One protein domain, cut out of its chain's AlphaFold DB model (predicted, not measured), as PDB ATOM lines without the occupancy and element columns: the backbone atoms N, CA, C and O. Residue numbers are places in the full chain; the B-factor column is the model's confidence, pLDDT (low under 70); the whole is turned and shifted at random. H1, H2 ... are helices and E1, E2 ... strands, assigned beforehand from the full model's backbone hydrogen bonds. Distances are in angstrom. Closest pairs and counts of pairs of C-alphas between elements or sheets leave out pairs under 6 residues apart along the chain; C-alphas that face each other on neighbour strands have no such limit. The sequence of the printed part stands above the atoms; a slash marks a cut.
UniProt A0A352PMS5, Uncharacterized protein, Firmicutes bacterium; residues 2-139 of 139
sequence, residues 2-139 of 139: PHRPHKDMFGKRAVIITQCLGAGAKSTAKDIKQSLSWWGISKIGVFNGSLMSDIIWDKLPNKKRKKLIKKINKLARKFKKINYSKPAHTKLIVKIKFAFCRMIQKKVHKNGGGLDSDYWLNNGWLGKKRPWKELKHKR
ATOM      1  N   PRO A   2     -27.750  33.468  23.314       85.00
ATOM      2  CA  PRO A   2     -27.824  34.897  23.012       85.00
ATOM      3  C   PRO A   2     -27.584  35.757  24.262       85.00
ATOM      4  O   PRO A   2     -26.958  36.794  24.142       85.00
ATOM      5  N   HIS A   3     -27.991  35.286  25.445       89.12
ATOM      6  CA  HIS A   3     -27.935  36.042  26.703       89.12
ATOM      7  C   HIS A   3     -26.582  35.917  27.427       89.12
ATOM      8  O   HIS A   3     -25.527  35.995  26.805       89.12
ATOM      9  N   ARG A   4     -26.593  35.658  28.739       93.56
ATOM     10  CA  ARG A   4     -25.431  35.710  29.638       93.56
ATOM     11  C   ARG A   4     -25.029  34.324  30.154       93.56
ATOM     12  O   ARG A   4     -25.334  33.972  31.290       93.56
ATOM     13  N   PRO A   5     -24.390  33.467  29.340       92.81
ATOM     14  CA  PRO A   5     -23.959  32.165  29.834       92.81
ATOM     15  C   PRO A   5     -22.809  32.279  30.817       92.81
ATOM     16  O   PRO A   5     -21.892  33.073  30.623       92.81
ATOM     17  N   HIS A   6     -22.789  31.408  31.817       93.88
ATOM     18  CA  HIS A   6     -21.651  31.334  32.720       93.88
ATOM     19  C   HIS A   6     -20.455  30.647  32.040       93.88
ATOM     20  O   HIS A   6     -20.593  29.563  31.465       93.88
ATOM     21  N   LYS A   7     -19.260  31.247  32.123       92.69
ATOM     22  CA  LYS A   7     -18.041  30.753  31.445       92.69
ATOM     23  C   LYS A   7     -17.695  29.299  31.785       92.69
ATOM     24  O   LYS A   7     -17.277  28.541  30.913       92.69
ATOM     25  N   ASP A   8     -17.952  28.878  33.022       93.31
ATOM     26  CA  ASP A   8     -17.627  27.524  33.481       93.31
ATOM     27  C   ASP A   8     -18.470  26.442  32.792       93.31
ATOM     28  O   ASP A   8     -18.040  25.293  32.691       93.31
ATOM     29  N   MET A   9     -19.639  26.794  32.242       95.31
ATOM     30  CA  MET A   9     -20.509  25.847  31.532       95.31
ATOM     31  C   MET A   9     -19.809  25.210  30.328       95.31
ATOM     32  O   MET A   9     -20.056  24.046  30.012       95.31
ATOM     33  N   PHE A  10     -18.876  25.923  29.693       95.38
ATOM     34  CA  PHE A  10     -18.147  25.443  28.518       95.38
ATOM     35  C   PHE A  10     -17.172  24.295  28.819       95.38
ATOM     36  O   PHE A  10     -16.794  23.568  27.894       95.38
ATOM     37  N   GLY A  11     -16.797  24.116  30.092       94.50
ATOM     38  CA  GLY A  11     -15.971  23.012  30.584       94.50
ATOM     39  C   GLY A  11     -16.743  21.963  31.383       94.50
ATOM     40  O   GLY A  11     -16.149  20.966  31.801       94.50
ATOM     41  N   LYS A  12     -18.052  22.142  31.594       95.50
ATOM     42  CA  LYS A  12     -18.881  21.162  32.303       95.50
ATOM     43  C   LYS A  12     -19.267  19.991  31.399       95.50
ATOM     44  O   LYS A  12     -19.198  20.032  30.169       95.50
ATOM     45  N   ARG A  13     -19.672  18.903  32.048       96.81
ATOM     46  CA  ARG A  13     -20.238  17.695  31.440       96.81
ATOM     47  C   ARG A  13     -21.613  17.489  32.055       96.81
ATOM     48  O   ARG A  13     -21.804  17.831  33.215       96.81
ATOM     49  N   ALA A  14     -22.542  16.925  31.298       97.69
ATOM     50  CA  ALA A  14     -23.875  16.624  31.802       97.69
ATOM     51  C   ALA A  14     -24.308  15.216  31.403       97.69
ATOM     52  O   ALA A  14     -23.944  14.717  30.331       97.69
ATOM     53  N   VAL A  15     -25.118  14.595  32.254       98.06
ATOM     54  CA  VAL A  15     -25.858  13.372  31.953       98.06
ATOM     55  C   VAL A  15     -27.330  13.669  32.190       98.06
ATOM     56  O   VAL A  15     -27.704  14.126  33.260       98.06
ATOM     57  N   ILE A  16     -28.146  13.432  31.171       98.06
ATOM     58  CA  ILE A  16     -29.599  13.558  31.240       98.06
ATOM     59  C   ILE A  16     -30.162  12.156  31.421       98.06
ATOM     60  O   ILE A  16     -29.845  11.267  30.626       98.06
ATOM     61  N   ILE A  17     -30.995  11.972  32.439       97.00
ATOM     62  CA  ILE A  17     -31.728  10.737  32.707       97.00
ATOM     63  C   ILE A  17     -33.203  11.110  32.697       97.00
ATOM     64  O   ILE A  17     -33.650  11.877  33.539       97.00
ATOM     65  N   THR A  18     -33.950  10.600  31.723       96.12
ATOM     66  CA  THR A  18     -35.407  10.757  31.679       96.12
ATOM     67  C   THR A  18     -36.082   9.397  31.729       96.12
ATOM     68  O   THR A  18     -35.668   8.455  31.043       96.12
ATOM     69  N   GLN A  19     -37.140   9.296  32.526       93.81
ATOM     70  CA  GLN A  19     -37.998   8.123  32.601       93.81
ATOM     71  C   GLN A  19     -39.459   8.551  32.490       93.81
ATOM     72  O   GLN A  19     -39.826   9.614  32.975       93.81
ATOM     73  N   CYS A  20     -40.278   7.746  31.821       93.19
ATOM     74  CA  CYS A  20     -41.720   7.961  31.758       93.19
ATOM     75  C   CYS A  20     -42.457   6.626  31.623       93.19
ATOM     76  O   CYS A  20     -41.901   5.665  31.080       93.19
ATOM     77  N   LEU A  21     -43.711   6.568  32.077       92.12
ATOM     78  CA  LEU A  21     -44.569   5.401  31.860       92.12
ATOM     79  C   LEU A  21     -44.932   5.283  30.375       92.12
ATOM     80  O   LEU A  21     -44.656   4.264  29.752       92.12
ATOM     81  N   GLY A  22     -45.455   6.366  29.798       87.75
ATOM     82  CA  GLY A  22     -45.859   6.475  28.398       87.75
ATOM     83  C   GLY A  22     -44.726   6.862  27.442       87.75
ATOM     84  O   GLY A  22     -43.549   6.548  27.658       87.75
ATOM     85  N   ALA A  23     -45.081   7.504  26.330       87.12
ATOM     86  CA  ALA A  23     -44.118   8.138  25.433       87.12
ATOM     87  C   ALA A  23     -43.593   9.453  26.050       87.12
ATOM     88  O   ALA A  23     -44.069   9.895  27.089       87.12
ATOM     89  N   GLY A  24     -42.584  10.077  25.436       90.50
ATOM     90  CA  GLY A  24     -42.158  11.439  25.809       90.50
ATOM     91  C   GLY A  24     -40.742  11.570  26.369       90.50
ATOM     92  O   GLY A  24     -40.063  12.530  26.015       90.50
ATOM     93  N   ALA A  25     -40.200  10.574  27.087       93.19
ATOM     94  CA  ALA A  25     -38.849  10.669  27.676       93.19
ATOM     95  C   ALA A  25     -37.753  11.039  26.658       93.19
ATOM     96  O   ALA A  25     -36.775  11.710  26.999       93.19
ATOM     97  N   LYS A  26     -37.899  10.612  25.395       93.62
ATOM     98  CA  LYS A  26     -36.981  10.981  24.307       93.62
ATOM     99  C   LYS A  26     -37.094  12.461  23.923       93.62
ATOM    100  O   LYS A  26     -36.050  13.072  23.703       93.62
ATOM    101  N   SER A  27     -38.311  13.002  23.824       95.62
ATOM    102  CA  SER A  27     -38.545  14.408  23.467       95.62
ATOM    103  C   SER A  27     -38.052  15.322  24.578       95.62
ATOM    104  O   SER A  27     -37.163  16.130  24.342       95.62
ATOM    105  N   THR A  28     -38.458  15.060  25.822       96.44
ATOM    106  CA  THR A  28     -37.996  15.812  26.996       96.44
ATOM    107  C   THR A  28     -36.469  15.836  27.091       96.44
ATOM    108  O   THR A  28     -35.853  16.883  27.284       96.44
ATOM    109  N   ALA A  29     -35.808  14.693  26.873       97.31
ATOM    110  CA  ALA A  29     -34.347  14.648  26.874       97.31
ATOM    111  C   ALA A  29     -33.708  15.454  25.728       97.31
ATOM    112  O   ALA A  29     -32.582  15.937  25.879       97.31
ATOM    113  N   LYS A  30     -34.382  15.582  24.577       96.94
ATOM    114  CA  LYS A  30     -33.930  16.411  23.452       96.94
ATOM    115  C   LYS A  30     -33.980  17.891  23.833       96.94
ATOM    116  O   LYS A  30     -32.987  18.580  23.602       96.94
ATOM    117  N   ASP A  31     -35.052  18.328  24.482       97.38
ATOM    118  CA  ASP A  31     -35.256  19.727  24.873       97.38
ATOM    119  C   ASP A  31     -34.259  20.157  25.955       97.38
ATOM    120  O   ASP A  31     -33.573  21.177  25.823       97.38
ATOM    121  N   ILE A  32     -34.046  19.306  26.965       97.56
ATOM    122  CA  ILE A  32     -33.010  19.525  27.986       97.56
ATOM    123  C   ILE A  32     -31.626  19.586  27.325       97.56
ATOM    124  O   ILE A  32     -30.845  20.506  27.570       97.56
ATOM    125  N   LYS A  33     -31.305  18.639  26.433       97.38
ATOM    126  CA  LYS A  33     -30.014  18.622  25.724       97.38
ATOM    127  C   LYS A  33     -29.802  19.897  24.906       97.38
ATOM    128  O   LYS A  33     -28.678  20.403  24.851       97.38
ATOM    129  N   GLN A  34     -30.849  20.390  24.252       95.69
ATOM    130  CA  GLN A  34     -30.803  21.622  23.475       95.69
ATOM    131  C   GLN A  34     -30.505  22.822  24.374       95.69
ATOM    132  O   GLN A  34     -29.579  23.577  24.061       95.69
ATOM    133  N   SER A  35     -31.192  22.930  25.512       95.56
ATOM    134  CA  SER A  35     -30.973  23.974  26.521       95.56
ATOM    135  C   SER A  35     -29.537  23.961  27.051       95.56
ATOM    136  O   SER A  35     -28.814  24.949  26.914       95.56
ATOM    137  N   LEU A  36     -29.044  22.805  27.512       96.56
ATOM    138  CA  LEU A  36     -27.667  22.660  28.004       96.56
ATOM    139  C   LEU A  36     -26.619  23.001  26.934       96.56
ATOM    140  O   LEU A  36     -25.607  23.646  27.218       96.56
ATOM    141  N   SER A  37     -26.859  22.598  25.683       95.75
ATOM    142  CA  SER A  37     -25.978  22.947  24.568       95.75
ATOM    143  C   SER A  37     -25.954  24.453  24.313       95.75
ATOM    144  O   SER A  37     -24.902  24.992  23.968       95.75
ATOM    145  N   TRP A  38     -27.091  25.129  24.473       95.88
ATOM    146  CA  TRP A  38     -27.198  26.577  24.357       95.88
ATOM    147  C   TRP A  38     -26.653  27.340  25.560       95.88
ATOM    148  O   TRP A  38     -26.417  28.530  25.387       95.88
ATOM    149  N   TRP A  39     -26.412  26.689  26.700       95.44
ATOM    150  CA  TRP A  39     -25.651  27.224  27.838       95.44
ATOM    151  C   TRP A  39     -24.147  26.949  27.760       95.44
ATOM    152  O   TRP A  39     -23.383  27.514  28.532       95.44
ATOM    153  N   GLY A  40     -23.698  26.121  26.811       95.19
ATOM    154  CA  GLY A  40     -22.274  25.929  26.501       95.19
ATOM    155  C   GLY A  40     -21.748  24.528  26.782       95.19
ATOM    156  O   GLY A  40     -20.621  24.212  26.400       95.19
ATOM    157  N   ILE A  41     -22.564  23.650  27.368       96.56
ATOM    158  CA  ILE A  41     -22.159  22.279  27.675       96.56
ATOM    159  C   ILE A  41     -22.062  21.472  26.375       96.56
ATOM    160  O   ILE A  41     -23.040  21.264  25.656       96.56
ATOM    161  N   SER A  42     -20.867  20.974  26.065       93.88
ATOM    162  CA  SER A  42     -20.602  20.233  24.823       93.88
ATOM    163  C   SER A  42     -20.681  18.708  24.988       93.88
ATOM    164  O   SER A  42     -20.987  17.969  24.039       93.88
ATOM    165  N   LYS A  43     -20.366  18.205  26.187       96.81
ATOM    166  CA  LYS A  43     -20.325  16.776  26.507       96.81
ATOM    167  C   LYS A  43     -21.572  16.404  27.298       96.81
ATOM    168  O   LYS A  43     -21.587  16.470  28.521       96.81
ATOM    169  N   ILE A  44     -22.600  15.997  26.559       97.88
ATOM    170  CA  ILE A  44     -23.900  15.613  27.109       97.88
ATOM    171  C   ILE A  44     -24.152  14.132  26.821       97.88
ATOM    172  O   ILE A  44     -24.131  13.697  25.664       97.88
ATOM    173  N   GLY A  45     -24.346  13.359  27.882       97.69
ATOM    174  CA  GLY A  45     -24.840  11.989  27.859       97.69
ATOM    175  C   GLY A  45     -26.356  11.978  27.988       97.69
ATOM    176  O   GLY A  45     -26.908  12.820  28.684       97.69
ATOM    177  N   VAL A  46     -27.029  11.047  27.317       98.12
ATOM    178  CA  VAL A  46     -28.488  10.932  27.400       98.12
ATOM    179  C   VAL A  46     -28.876   9.484  27.628       98.12
ATOM    180  O   VAL A  46     -28.576   8.609  26.812       98.12
ATOM    181  N   PHE A  47     -29.593   9.263  28.717       97.81
ATOM    182  CA  PHE A  47     -30.412   8.099  28.960       97.81
ATOM    183  C   PHE A  47     -31.878   8.531  28.906       97.81
ATOM    184  O   PHE A  47     -32.270   9.521  29.509       97.81
ATOM    185  N   ASN A  48     -32.678   7.779  28.161       95.31
ATOM    186  CA  ASN A  48     -34.129   7.905  28.190       95.31
ATOM    187  C   ASN A  48     -34.729   6.503  28.262       95.31
ATOM    188  O   ASN A  48     -34.309   5.616  27.507       95.31
ATOM    189  N   GLY A  49     -35.675   6.302  29.171       93.50
ATOM    190  CA  GLY A  49     -36.347   5.033  29.398       93.50
ATOM    191  C   GLY A  49     -37.852   5.233  29.458       93.50
ATOM    192  O   GLY A  49     -38.361   5.802  30.407       93.50
ATOM    193  N   SER A  50     -38.569   4.759  28.449       91.50
ATOM    194  CA  SER A  50     -40.026   4.651  28.522       91.50
ATOM    195  C   SER A  50     -40.370   3.256  29.035       91.50
ATOM    196  O   SER A  50     -39.794   2.302  28.508       91.50
ATOM    197  N   LEU A  51     -41.235   3.118  30.040       90.88
ATOM    198  CA  LEU A  51     -41.563   1.841  30.685       90.88
ATOM    199  C   LEU A  51     -42.626   1.048  29.899       90.88
ATOM    200  O   LEU A  51     -42.379  -0.111  29.563       90.88
ATOM    201  N   MET A  52     -43.695   1.716  29.451       86.56
ATOM    202  CA  MET A  52     -44.819   1.234  28.618       86.56
ATOM    203  C   MET A  52     -45.728   0.162  29.234       86.56
ATOM    204  O   MET A  52     -46.617  -0.312  28.541       86.56
ATOM    205  N   SER A  53     -45.487  -0.290  30.463       87.69
ATOM    206  CA  SER A  53     -46.203  -1.451  31.018       87.69
ATOM    207  C   SER A  53     -46.516  -1.259  32.489       87.69
ATOM    208  O   SER A  53     -47.676  -1.185  32.858       87.69
ATOM    209  N   ASP A  54     -45.481  -1.099  33.303       89.69
ATOM    210  CA  ASP A  54     -45.624  -0.927  34.743       89.69
ATOM    211  C   ASP A  54     -44.650   0.146  35.237       89.69
ATOM    212  O   ASP A  54     -43.651   0.455  34.578       89.69
ATOM    213  N   ILE A  55     -44.950   0.735  36.387       87.88
ATOM    214  CA  ILE A  55     -44.050   1.632  37.114       87.88
ATOM    215  C   ILE A  55     -43.094   0.840  38.014       87.88
ATOM    216  O   ILE A  55     -41.968   1.278  38.254       87.88
ATOM    217  N   ILE A  56     -43.512  -0.346  38.467       92.12
ATOM    218  CA  ILE A  56     -42.731  -1.223  39.330       92.12
ATOM    219  C   ILE A  56     -41.703  -1.950  38.471       92.12
ATOM    220  O   ILE A  56     -42.042  -2.706  37.558       92.12
ATOM    221  N   TRP A  57     -40.423  -1.737  38.779       89.44
ATOM    222  CA  TRP A  57     -39.311  -2.263  37.992       89.44
ATOM    223  C   TRP A  57     -39.406  -3.773  37.768       89.44
ATOM    224  O   TRP A  57     -39.237  -4.230  36.639       89.44
ATOM    225  N   ASP A  58     -39.716  -4.543  38.809       92.94
ATOM    226  CA  ASP A  58     -39.719  -6.005  38.729       92.94
ATOM    227  C   ASP A  58     -40.904  -6.595  37.975       92.94
ATOM    228  O   ASP A  58     -40.790  -7.696  37.435       92.94
ATOM    229  N   LYS A  59     -41.983  -5.822  37.832       93.69
ATOM    230  CA  LYS A  59     -43.128  -6.171  36.986       93.69
ATOM    231  C   LYS A  59     -42.875  -5.884  35.504       93.69
ATOM    232  O   LYS A  59     -43.632  -6.325  34.644       93.69
ATOM    233  N   LEU A  60     -41.786  -5.185  35.165       93.50
ATOM    234  CA  LEU A  60     -41.438  -4.934  33.770       93.50
ATOM    235  C   LEU A  60     -41.002  -6.222  33.060       93.50
ATOM    236  O   LEU A  60     -40.164  -6.973  33.582       93.50
ATOM    237  N   PRO A  61     -41.403  -6.406  31.788       94.88
ATOM    238  CA  PRO A  61     -40.946  -7.529  30.983       94.88
ATOM    239  C   PRO A  61     -39.417  -7.649  30.982       94.88
ATOM    240  O   PRO A  61     -38.699  -6.661  30.786       94.88
ATOM    241  N   ASN A  62     -38.893  -8.872  31.113       95.56
ATOM    242  CA  ASN A  62     -37.446  -9.142  31.160       95.56
ATOM    243  C   ASN A  62     -36.678  -8.488  30.003       95.56
ATOM    244  O   ASN A  62     -35.613  -7.892  30.188       95.56
ATOM    245  N   LYS A  63     -37.253  -8.533  28.796       94.12
ATOM    246  CA  LYS A  63     -36.703  -7.888  27.594       94.12
ATOM    247  C   LYS A  63     -36.531  -6.376  27.783       94.12
ATOM    248  O   LYS A  63     -35.534  -5.803  27.335       94.12
ATOM    249  N   LYS A  64     -37.477  -5.726  28.467       93.75
ATOM    250  CA  LYS A  64     -37.463  -4.290  28.753       93.75
ATOM    251  C   LYS A  64     -36.381  -3.932  29.766       93.75
ATOM    252  O   LYS A  64     -35.549  -3.073  29.460       93.75
ATOM    253  N   ARG A  65     -36.334  -4.634  30.904       95.25
ATOM    254  CA  ARG A  65     -35.295  -4.454  31.934       95.25
ATOM    255  C   ARG A  65     -33.898  -4.607  31.336       95.25
ATOM    256  O   ARG A  65     -33.090  -3.680  31.411       95.25
ATOM    257  N   LYS A  66     -33.649  -5.704  30.606       96.75
ATOM    258  CA  LYS A  66     -32.371  -5.955  29.909       96.75
ATOM    259  C   LYS A  66     -32.001  -4.820  28.943       96.75
ATOM    260  O   LYS A  66     -30.848  -4.386  28.911       96.75
ATOM    261  N   LYS A  67     -32.964  -4.288  28.177       95.44
ATOM    262  CA  LYS A  67     -32.737  -3.161  27.252       95.44
ATOM    263  C   LYS A  67     -32.343  -1.875  27.987       95.44
ATOM    264  O   LYS A  67     -31.408  -1.197  27.551       95.44
ATOM    265  N   LEU A  68     -33.029  -1.539  29.080       95.50
ATOM    266  CA  LEU A  68     -32.738  -0.352  29.890       95.50
ATOM    267  C   LEU A  68     -31.367  -0.470  30.572       95.50
ATOM    268  O   LEU A  68     -30.540   0.431  30.411       95.50
ATOM    269  N   ILE A  69     -31.072  -1.619  31.193       96.75
ATOM    270  CA  ILE A  69     -29.766  -1.928  31.800       96.75
ATOM    271  C   ILE A  69     -28.639  -1.801  30.765       96.75
ATOM    272  O   ILE A  69     -27.648  -1.103  30.983       96.75
ATOM    273  N   LYS A  70     -28.792  -2.404  29.577       97.75
ATOM    274  CA  LYS A  70     -27.784  -2.309  28.504       97.75
ATOM    275  C   LYS A  70     -27.532  -0.857  28.091       97.75
ATOM    276  O   LYS A  70     -26.385  -0.479  27.833       97.75
ATOM    277  N   LYS A  71     -28.582  -0.033  28.026       97.12
ATOM    278  CA  LYS A  71     -28.489   1.377  27.626       97.12
ATOM    279  C   LYS A  71     -27.768   2.226  28.672       97.12
ATOM    280  O   LYS A  71     -26.862   2.971  28.289       97.12
ATOM    281  N   ILE A  72     -28.121   2.097  29.953       97.12
ATOM    282  CA  ILE A  72     -27.451   2.849  31.022       97.12
ATOM    283  C   ILE A  72     -25.998   2.387  31.188       97.12
ATOM    284  O   ILE A  72     -25.104   3.226  31.220       97.12
ATOM    285  N   ASN A  73     -25.722   1.081  31.106       98.19
ATOM    286  CA  ASN A  73     -24.355   0.555  31.170       98.19
ATOM    287  C   ASN A  73     -23.487   1.044  30.004       98.19
ATOM    288  O   ASN A  73     -22.326   1.414  30.194       98.19
ATOM    289  N   LYS A  74     -24.039   1.119  28.784       97.88
ATOM    290  CA  LYS A  74     -23.334   1.715  27.637       97.88
ATOM    291  C   LYS A  74     -22.991   3.185  27.889       97.88
ATOM    292  O   LYS A  74     -21.926   3.635  27.467       97.88
ATOM    293  N   LEU A  75     -23.876   3.935  28.545       98.00
ATOM    294  CA  LEU A  75     -23.627   5.331  28.901       98.00
ATOM    295  C   LEU A  75     -22.563   5.451  30.002       98.00
ATOM    296  O   LEU A  75     -21.601   6.195  29.820       98.00
ATOM    297  N   ALA A  76     -22.686   4.665  31.072       98.06
ATOM    298  CA  ALA A  76     -21.743   4.627  32.183       98.06
ATOM    299  C   ALA A  76     -20.318   4.318  31.700       98.06
ATOM    300  O   ALA A  76     -19.394   5.078  31.976       98.06
ATOM    301  N   ARG A  77     -20.138   3.296  30.850       98.31
ATOM    302  CA  ARG A  77     -18.825   2.969  30.261       98.31
ATOM    303  C   ARG A  77     -18.223   4.124  29.459       98.31
ATOM    304  O   ARG A  77     -17.012   4.319  29.491       98.31
ATOM    305  N   LYS A  78     -19.038   4.908  28.744       96.62
ATOM    306  CA  LYS A  78     -18.556   6.086  27.998       96.62
ATOM    307  C   LYS A  78     -18.077   7.206  28.920       96.62
ATOM    308  O   LYS A  78     -17.174   7.941  28.530       96.62
ATOM    309  N   PHE A  79     -18.703   7.366  30.083       96.94
ATOM    310  CA  PHE A  79     -18.356   8.403  31.055       96.94
ATOM    311  C   PHE A  79     -17.235   7.969  32.005       96.94
ATOM    312  O   PHE A  79     -16.436   8.812  32.393       96.94
ATOM    313  N   LYS A  80     -17.094   6.670  32.292       97.25
ATOM    314  CA  LYS A  80     -15.979   6.115  33.075       97.25
ATOM    315  C   LYS A  80     -14.617   6.359  32.411       97.25
ATOM    316  O   LYS A  80     -13.640   6.611  33.094       97.25
ATOM    317  N   LYS A  81     -14.558   6.344  31.074       96.00
ATOM    318  CA  LYS A  81     -13.323   6.569  30.291       96.00
ATOM    319  C   LYS A  81     -12.849   8.031  30.253       96.00
ATOM    320  O   LYS A  81     -11.903   8.352  29.540       96.00
ATOM    321  N   ILE A  82     -13.547   8.949  30.917       95.38
ATOM    322  CA  ILE A  82     -13.231  10.377  30.867       95.38
ATOM    323  C   ILE A  82     -12.242  10.712  31.982       95.38
ATOM    324  O   ILE A  82     -12.495  10.412  33.141       95.38
ATOM    325  N   ASN A  83     -11.168  11.425  31.648       94.50
ATOM    326  CA  ASN A  83     -10.330  12.076  32.651       94.50
ATOM    327  C   ASN A  83     -11.042  13.335  33.184       94.50
ATOM    328  O   ASN A  83     -11.198  14.322  32.455       94.50
ATOM    329  N   TYR A  84     -11.490  13.284  34.440       92.44
ATOM    330  CA  TYR A  84     -12.226  14.367  35.100       92.44
ATOM    331  C   TYR A  84     -11.334  15.457  35.695       92.44
ATOM    332  O   TYR A  84     -11.838  16.546  35.945       92.44
ATOM    333  N   SER A  85     -10.019  15.233  35.816       91.88
ATOM    334  CA  SER A  85      -9.092  16.292  36.239       91.88
ATOM    335  C   SER A  85      -9.076  17.469  35.253       91.88
ATOM    336  O   SER A  85      -8.738  18.591  35.623       91.88
ATOM    337  N   LYS A  86      -9.438  17.233  33.983       91.38
ATOM    338  CA  LYS A  86      -9.473  18.248  32.923       91.38
ATOM    339  C   LYS A  86     -10.916  18.683  32.626       91.38
ATOM    340  O   LYS A  86     -11.825  17.838  32.606       91.38
ATOM    341  N   PRO A  87     -11.154  19.968  32.298       93.00
ATOM    342  CA  PRO A  87     -12.464  20.421  31.837       93.00
ATOM    343  C   PRO A  87     -12.874  19.708  30.542       93.00
ATOM    344  O   PRO A  87     -12.051  19.164  29.799       93.00
ATOM    345  N   ALA A  88     -14.173  19.684  30.268       93.81
ATOM    346  CA  ALA A  88     -14.699  19.128  29.033       93.81
ATOM    347  C   ALA A  88     -14.184  19.906  27.820       93.81
ATOM    348  O   ALA A  88     -14.178  21.134  27.799       93.81
ATOM    349  N   HIS A  89     -13.814  19.187  26.761       92.19
ATOM    350  CA  HIS A  89     -13.480  19.828  25.498       92.19
ATOM    351  C   HIS A  89     -14.731  20.437  24.854       92.19
ATOM    352  O   HIS A  89     -15.702  19.735  24.552       92.19
ATOM    353  N   THR A  90     -14.709  21.738  24.575       93.69
ATOM    354  CA  THR A  90     -15.793  22.412  23.856       93.69
ATOM    355  C   THR A  90     -15.800  22.003  22.382       93.69
ATOM    356  O   THR A  90     -14.878  22.308  21.629       93.69
ATOM    357  N   LYS A  91     -16.859  21.306  21.961       94.69
ATOM    358  CA  LYS A  91     -17.028  20.801  20.590       94.69
ATOM    359  C   LYS A  91     -17.300  21.923  19.587       94.69
ATOM    360  O   LYS A  91     -17.851  22.959  19.954       94.69
ATOM    361  N   LEU A  92     -17.008  21.658  18.311       94.88
ATOM    362  CA  LEU A  92     -17.178  22.610  17.208       94.88
ATOM    363  C   LEU A  92     -18.591  23.211  17.141       94.88
ATOM    364  O   LEU A  92     -18.717  24.424  17.055       94.88
ATOM    365  N   ILE A  93     -19.643  22.404  17.309       93.62
ATOM    366  CA  ILE A  93     -21.032  22.894  17.284       93.62
ATOM    367  C   ILE A  93     -21.312  23.995  18.323       93.62
ATOM    368  O   ILE A  93     -22.011  24.960  18.031       93.62
ATOM    369  N   VAL A  94     -20.740  23.895  19.529       95.38
ATOM    370  CA  VAL A  94     -20.896  24.930  20.565       95.38
ATOM    371  C   VAL A  94     -20.093  26.178  20.200       95.38
ATOM    372  O   VAL A  94     -20.565  27.289  20.424       95.38
ATOM    373  N   LYS A  95     -18.915  26.013  19.582       95.56
ATOM    374  CA  LYS A  95     -18.114  27.138  19.075       95.56
ATOM    375  C   LYS A  95     -18.839  27.889  17.956       95.56
ATOM    376  O   LYS A  95     -18.813  29.113  17.965       95.56
ATOM    377  N   ILE A  96     -19.516  27.176  17.050       96.50
ATOM    378  CA  ILE A  96     -20.340  27.768  15.985       96.50
ATOM    379  C   ILE A  96     -21.502  28.559  16.594       96.50
ATOM    380  O   ILE A  96     -21.650  29.738  16.290       96.50
ATOM    381  N   LYS A  97     -22.265  27.963  17.527       95.88
ATOM    382  CA  LYS A  97     -23.337  28.670  18.259       95.88
ATOM    383  C   LYS A  97     -22.826  29.944  18.933       95.88
ATOM    384  O   LYS A  97     -23.458  30.989  18.844       95.88
ATOM    385  N   PHE A  98     -21.673  29.860  19.595       96.88
ATOM    386  CA  PHE A  98     -21.040  31.010  20.231       96.88
ATOM    387  C   PHE A  98     -20.625  32.076  19.210       96.88
ATOM    388  O   PHE A  98     -20.848  33.256  19.449       96.88
ATOM    389  N   ALA A  99     -20.036  31.684  18.077       96.56
ATOM    390  CA  ALA A  99     -19.630  32.612  17.024       96.56
ATOM    391  C   ALA A  99     -20.831  33.348  16.415       96.56
ATOM    392  O   ALA A  99     -20.770  34.564  16.251       96.56
ATOM    393  N   PHE A 100     -21.934  32.638  16.170       96.81
ATOM    394  CA  PHE A 100     -23.187  33.232  15.712       96.81
ATOM    395  C   PHE A 100     -23.732  34.255  16.719       96.81
ATOM    396  O   PHE A 100     -23.962  35.411  16.369       96.81
ATOM    397  N   CYS A 101     -23.842  33.882  17.998       96.19
ATOM    398  CA  CYS A 101     -24.287  34.813  19.039       96.19
ATOM    399  C   CYS A 101     -23.329  36.001  19.208       96.19
ATOM    400  O   CYS A 101     -23.787  37.125  19.373       96.19
ATOM    401  N   ARG A 102     -22.013  35.798  19.067       96.00
ATOM    402  CA  ARG A 102     -21.020  36.882  19.061       96.00
ATOM    403  C   ARG A 102     -21.273  37.879  17.933       96.00
ATOM    404  O   ARG A 102     -21.106  39.074  18.149       96.00
ATOM    405  N   MET A 103     -21.620  37.415  16.732       95.62
ATOM    406  CA  MET A 103     -21.932  38.306  15.608       95.62
ATOM    407  C   MET A 103     -23.155  39.169  15.912       95.62
ATOM    408  O   MET A 103     -23.104  40.375  15.687       95.62
ATOM    409  N   ILE A 104     -24.213  38.567  16.463       94.38
ATOM    410  CA  ILE A 104     -25.417  39.293  16.888       94.38
ATOM    411  C   ILE A 104     -25.057  40.312  17.970       94.38
ATOM    412  O   ILE A 104     -25.334  41.493  17.801       94.38
ATOM    413  N   GLN A 105     -24.359  39.892  19.027       94.69
ATOM    414  CA  GLN A 105     -24.004  40.772  20.141       94.69
ATOM    415  C   GLN A 105     -23.089  41.929  19.727       94.69
ATOM    416  O   GLN A 105     -23.223  43.034  20.236       94.69
ATOM    417  N   LYS A 106     -22.206  41.727  18.741       94.25
ATOM    418  CA  LYS A 106     -21.436  42.826  18.142       94.25
ATOM    419  C   LYS A 106     -22.312  43.854  17.431       94.25
ATOM    420  O   LYS A 106     -21.975  45.030  17.462       94.25
ATOM    421  N   LYS A 107     -23.371  43.417  16.744       94.00
ATOM    422  CA  LYS A 107     -24.318  44.328  16.086       94.00
ATOM    423  C   LYS A 107     -25.146  45.080  17.128       94.00
ATOM    424  O   LYS A 107     -25.221  46.296  17.047       94.00
ATOM    425  N   VAL A 108     -25.667  44.377  18.135       92.94
ATOM    426  CA  VAL A 108     -26.418  44.978  19.253       92.94
ATOM    427  C   VAL A 108     -25.579  46.038  19.968       92.94
ATOM    428  O   VAL A 108     -26.016  47.173  20.101       92.94
ATOM    429  N   HIS A 109     -24.327  45.716  20.306       91.38
ATOM    430  CA  HIS A 109     -23.406  46.666  20.934       91.38
ATOM    431  C   HIS A 109     -23.166  47.932  20.094       91.38
ATOM    432  O   HIS A 109     -22.984  49.011  20.642       91.38
ATOM    433  N   LYS A 110     -23.133  47.816  18.760       91.44
ATOM    434  CA  LYS A 110     -22.971  48.977  17.868       91.44
ATOM    435  C   LYS A 110     -24.237  49.832  17.760       91.44
ATOM    436  O   LYS A 110     -24.121  51.015  17.475       91.44
ATOM    437  N   ASN A 111     -25.409  49.246  17.993       91.50
ATOM    438  CA  ASN A 111     -26.713  49.872  17.772       91.50
ATOM    439  C   ASN A 111     -27.370  50.361  19.080       91.50
ATOM    440  O   ASN A 111     -28.591  50.337  19.188       91.50
ATOM    441  N   GLY A 112     -26.579  50.758  20.080       83.31
ATOM    442  CA  GLY A 112     -27.089  51.271  21.361       83.31
ATOM    443  C   GLY A 112     -26.908  50.338  22.562       83.31
ATOM    444  O   GLY A 112     -27.207  50.737  23.681       83.31
ATOM    445  N   GLY A 113     -26.359  49.134  22.367       88.19
ATOM    446  CA  GLY A 113     -25.951  48.265  23.473       88.19
ATOM    447  C   GLY A 113     -27.102  47.587  24.218       88.19
ATOM    448  O   GLY A 113     -28.191  47.387  23.681       88.19
ATOM    449  N   GLY A 114     -26.818  47.144  25.443       91.62
ATOM    450  CA  GLY A 114     -27.748  46.415  26.300       91.62
ATOM    451  C   GLY A 114     -27.033  45.476  27.271       91.62
ATOM    452  O   GLY A 114     -25.917  45.021  27.019       91.62
ATOM    453  N   LEU A 115     -27.716  45.104  28.360       92.75
ATOM    454  CA  LEU A 115     -27.134  44.303  29.452       92.75
ATOM    455  C   LEU A 115     -26.462  43.005  28.976       92.75
ATOM    456  O   LEU A 115     -25.438  42.578  29.517       92.75
ATOM    457  N   ASP A 116     -27.031  42.362  27.955       92.31
ATOM    458  CA  ASP A 116     -26.453  41.158  27.369       92.31
ATOM    459  C   ASP A 116     -25.183  41.480  26.558       92.31
ATOM    460  O   ASP A 116     -24.183  40.778  26.712       92.31
ATOM    461  N   SER A 117     -25.156  42.539  25.741       93.06
ATOM    462  CA  SER A 117     -23.946  42.900  24.987       93.06
ATOM    463  C   SER A 117     -22.816  43.372  25.897       93.06
ATOM    464  O   SER A 117     -21.660  43.016  25.657       93.06
ATOM    465  N   ASP A 118     -23.150  44.083  26.972       94.31
ATOM    466  CA  ASP A 118     -22.190  44.601  27.949       94.31
ATOM    467  C   ASP A 118     -21.572  43.457  28.745       94.31
ATOM    468  O   ASP A 118     -20.358  43.388  28.925       94.31
ATOM    469  N   TYR A 119     -22.376  42.458  29.120       95.56
ATOM    470  CA  TYR A 119     -21.855  41.220  29.690       95.56
ATOM    471  C   TYR A 119     -20.845  40.538  28.753       95.56
ATOM    472  O   TYR A 119     -19.789  40.079  29.195       95.56
ATOM    473  N   TRP A 120     -21.131  40.470  27.448       95.81
ATOM    474  CA  TRP A 120     -20.202  39.892  26.472       95.81
ATOM    475  C   TRP A 120     -18.940  40.736  26.280       95.81
ATOM    476  O   TRP A 120     -17.862  40.169  26.058       95.81
ATOM    477  N   LEU A 121     -19.054  42.062  26.355       94.69
ATOM    478  CA  LEU A 121     -17.923  42.983  26.314       94.69
ATOM    479  C   LEU A 121     -17.027  42.802  27.543       94.69
ATOM    480  O   LEU A 121     -15.828  42.585  27.376       94.69
ATOM    481  N   ASN A 122     -17.611  42.782  28.743       94.69
ATOM    482  CA  ASN A 122     -16.912  42.632  30.023       94.69
ATOM    483  C   ASN A 122     -16.169  41.294  30.117       94.69
ATOM    484  O   ASN A 122     -15.046  41.212  30.613       94.69
ATOM    485  N   ASN A 123     -16.741  40.231  29.545       94.31
ATOM    486  CA  ASN A 123     -16.058  38.943  29.408       94.31
ATOM    487  C   ASN A 123     -15.008  38.918  28.266       94.31
ATOM    488  O   ASN A 123     -14.330  37.913  28.048       94.31
ATOM    489  N   GLY A 124     -14.867  39.999  27.495       95.12
ATOM    490  CA  GLY A 124     -13.966  40.132  26.344       95.12
ATOM    491  C   GLY A 124     -14.343  39.264  25.140       95.12
ATOM    492  O   GLY A 124     -13.536  39.062  24.223       95.12
ATOM    493  N   TRP A 125     -15.562  38.725  25.122       95.75
ATOM    494  CA  TRP A 125     -16.036  37.764  24.126       95.75
ATOM    495  C   TRP A 125     -16.343  38.405  22.777       95.75
ATOM    496  O   TRP A 125     -16.209  37.752  21.735       95.75
ATOM    497  N   LEU A 126     -16.658  39.703  22.759       94.19
ATOM    498  CA  LEU A 126     -16.715  40.481  21.520       94.19
ATOM    499  C   LEU A 126     -15.318  40.601  20.877       94.19
ATOM    500  O   LEU A 126     -15.188  40.552  19.648       94.19
ATOM    501  N   GLY A 127     -14.259  40.613  21.687       93.06
ATOM    502  CA  GLY A 127     -12.859  40.624  21.264       93.06
ATOM    503  C   GLY A 127     -12.293  39.238  20.919       93.06
ATOM    504  O   GLY A 127     -12.932  38.413  20.246       93.06
ATOM    505  N   LYS A 128     -11.047  38.989  21.345       92.06
ATOM    506  CA  LYS A 128     -10.289  37.751  21.074       92.06
ATOM    507  C   LYS A 128     -10.496  36.655  22.137       92.06
ATOM    508  O   LYS A 128     -10.236  35.487  21.837       92.06
ATOM    509  N   LYS A 129     -10.998  36.989  23.337       94.75
ATOM    510  CA  LYS A 129     -11.178  36.029  24.444       94.75
ATOM    511  C   LYS A 129     -12.246  34.984  24.126       94.75
ATOM    512  O   LYS A 129     -13.212  35.256  23.409       94.75
ATOM    513  N   ARG A 130     -12.067  33.757  24.623       94.38
ATOM    514  CA  ARG A 130     -13.009  32.645  24.422       94.38
ATOM    515  C   ARG A 130     -13.165  31.867  25.728       94.38
ATOM    516  O   ARG A 130     -12.141  31.451  26.272       94.38
ATOM    517  N   PRO A 131     -14.401  31.557  26.159       92.94
ATOM    518  CA  PRO A 131     -14.639  30.972  27.478       92.94
ATOM    519  C   PRO A 131     -13.909  29.637  27.665       92.94
ATOM    520  O   PRO A 131     -13.338  29.368  28.712       92.94
ATOM    521  N   TRP A 132     -13.813  28.818  26.617       92.88
ATOM    522  CA  TRP A 132     -13.137  27.517  26.678       92.88
ATOM    523  C   TRP A 132     -11.604  27.557  26.622       92.88
ATOM    524  O   TRP A 132     -10.972  26.513  26.784       92.88
ATOM    525  N   LYS A 133     -10.992  28.710  26.326       90.00
ATOM    526  CA  LYS A 133      -9.530  28.862  26.402       90.00
ATOM    527  C   LYS A 133      -9.108  29.188  27.832       90.00
ATOM    528  O   LYS A 133      -8.185  28.569  28.340       90.00
ATOM    529  N   GLU A 134      -9.852  30.062  28.500       81.00
ATOM    530  CA  GLU A 134      -9.585  30.489  29.879       81.00
ATOM    531  C   GLU A 134      -9.685  29.337  30.888       81.00
ATOM    532  O   GLU A 134      -8.897  29.257  31.823       81.00
ATOM    533  N   LEU A 135     -10.582  28.377  30.648       81.75
ATOM    534  CA  LEU A 135     -10.730  27.192  31.502       81.75
ATOM    535  C   LEU A 135      -9.506  26.266  31.511       81.75
ATOM    536  O   LEU A 135      -9.413  25.404  32.378       81.75
ATOM    537  N   LYS A 136      -8.587  26.399  30.549       68.06
ATOM    538  CA  LYS A 136      -7.350  25.606  30.521       68.06
ATOM    539  C   LYS A 136      -6.242  26.192  31.396       68.06
ATOM    540  O   LYS A 136      -5.329  25.453  31.737       68.06
ATOM    541  N   HIS A 137      -6.333  27.481  31.725       58.53
ATOM    542  CA  HIS A 137      -5.313  28.226  32.468       58.53
ATOM    543  C   HIS A 137      -5.672  28.429  33.945       58.53
ATOM    544  O   HIS A 137      -4.832  28.865  34.714       58.53
ATOM    545  N   LYS A 138      -6.902  28.092  34.355       55.44
ATOM    546  CA  LYS A 138      -7.275  27.960  35.767       55.44
ATOM    547  C   LYS A 138      -6.813  26.598  36.293       55.44
ATOM    548  O   LYS A 138      -7.592  25.643  36.277       55.44
ATOM    549  N   ARG A 139      -5.551  26.504  36.690       48.19
ATOM    550  CA  ARG A 139      -5.023  25.468  37.579       48.19
ATOM    551  C   ARG A 139      -3.995  26.108  38.483       48.19
ATOM    552  O   ARG A 139      -3.168  26.855  37.922       48.19
TER     553      ARG A 139
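This is residues 2 to 139 of the 139 residues of an uncharacterized protein of Firmicutes bacterium (UniProt A0A352PMS5). A narrow two-stranded ribbon, E1 beside E2, is sandwiched between helices H2 and H3, and this slab makes one end of a loose, elongated shape. At the other end H4 reaches away from the slab and H5 packs crosswise on its far part, while the short helices H1 and H6 pack on each other between the two ends. The printed part has 138 residues with six named helices and two named strands, in the order H1 E1 H2 E2 H3 H4 H5 H6; the class is mostly helix and the sheet E1 E2 is parallel. The radius of gyration of the C-alphas is 19.4 A, and the spans are 61 by 33 by 19 A.

H1 is residues 7 to 11, with C-alpha 7 at (-18.041, 30.753, 31.445). E1 is residues 13 to 20, 23.6 A long. H2 is residues 25 to 39, 21.2 A. E2 is residues 43 to 50, 23.2 A. H3, residues 62 to 80, measures 26.4 A and begins with C-alpha 62 at (-37.446, -9.142, 31.160). H4, residues 92 to 110, measures 27.0 A. H5 is residues 115 to 122, 10.4 A. H6 is residues 131 to 134, with C-alpha 134 at (-9.585, 30.489, 29.879).

E1 and E2 are parallel neighbours, with 9 degrees between their directions; N 16 and O 45 are 2.8 A apart, and N 47 and O 16 2.8 A, both within hydrogen-bond range. E1, H2 and E2 form a strand-helix-strand unit, two parallel neighbour strands with a helix between them along the chain, and its crossover is right-handed. The closest C-alphas of E1 and H2 are those of Thr 18 and Ala 25, 5.3 A apart. The closest C-alphas of E2 and H3 are those of Phe 47 and Ile 72, at 6.4 A. E1 and H3 are near each other, and H2 and H3 are apart. H2 and H4 only just touch, with 3 pairs of C-alphas within 8 A, the closest those of Ser 37 and Val 94 at 6.8 A. H4 touches H5 with residues 105 to 109 alone, about perpendicular at 74 degrees; the C-alphas of Gln 105 and Ser 117 are closest, 5.3 A. H1 touches H6, its closest C-alphas being those of Lys 7 and Pro 131, 5.2 A. In H2, H3, H4 and H5 every O i to N i+4 pair is within hydrogen-bond range; in H1 0 of 1 is, against 2 of 2 O i to N i+3 pairs, and H6 is too short for an O i to N i+4 pair.

The two C-alphas farthest apart are those of Asn 62 and Gly 112, at 62.1 A. The printed part has no cut. The links E2 to H3 and H3 to H4 are long, with 11 residues each. Mean pLDDT of the printed part is 93.1; residues 136 to 139, at the chain's end, are under 70.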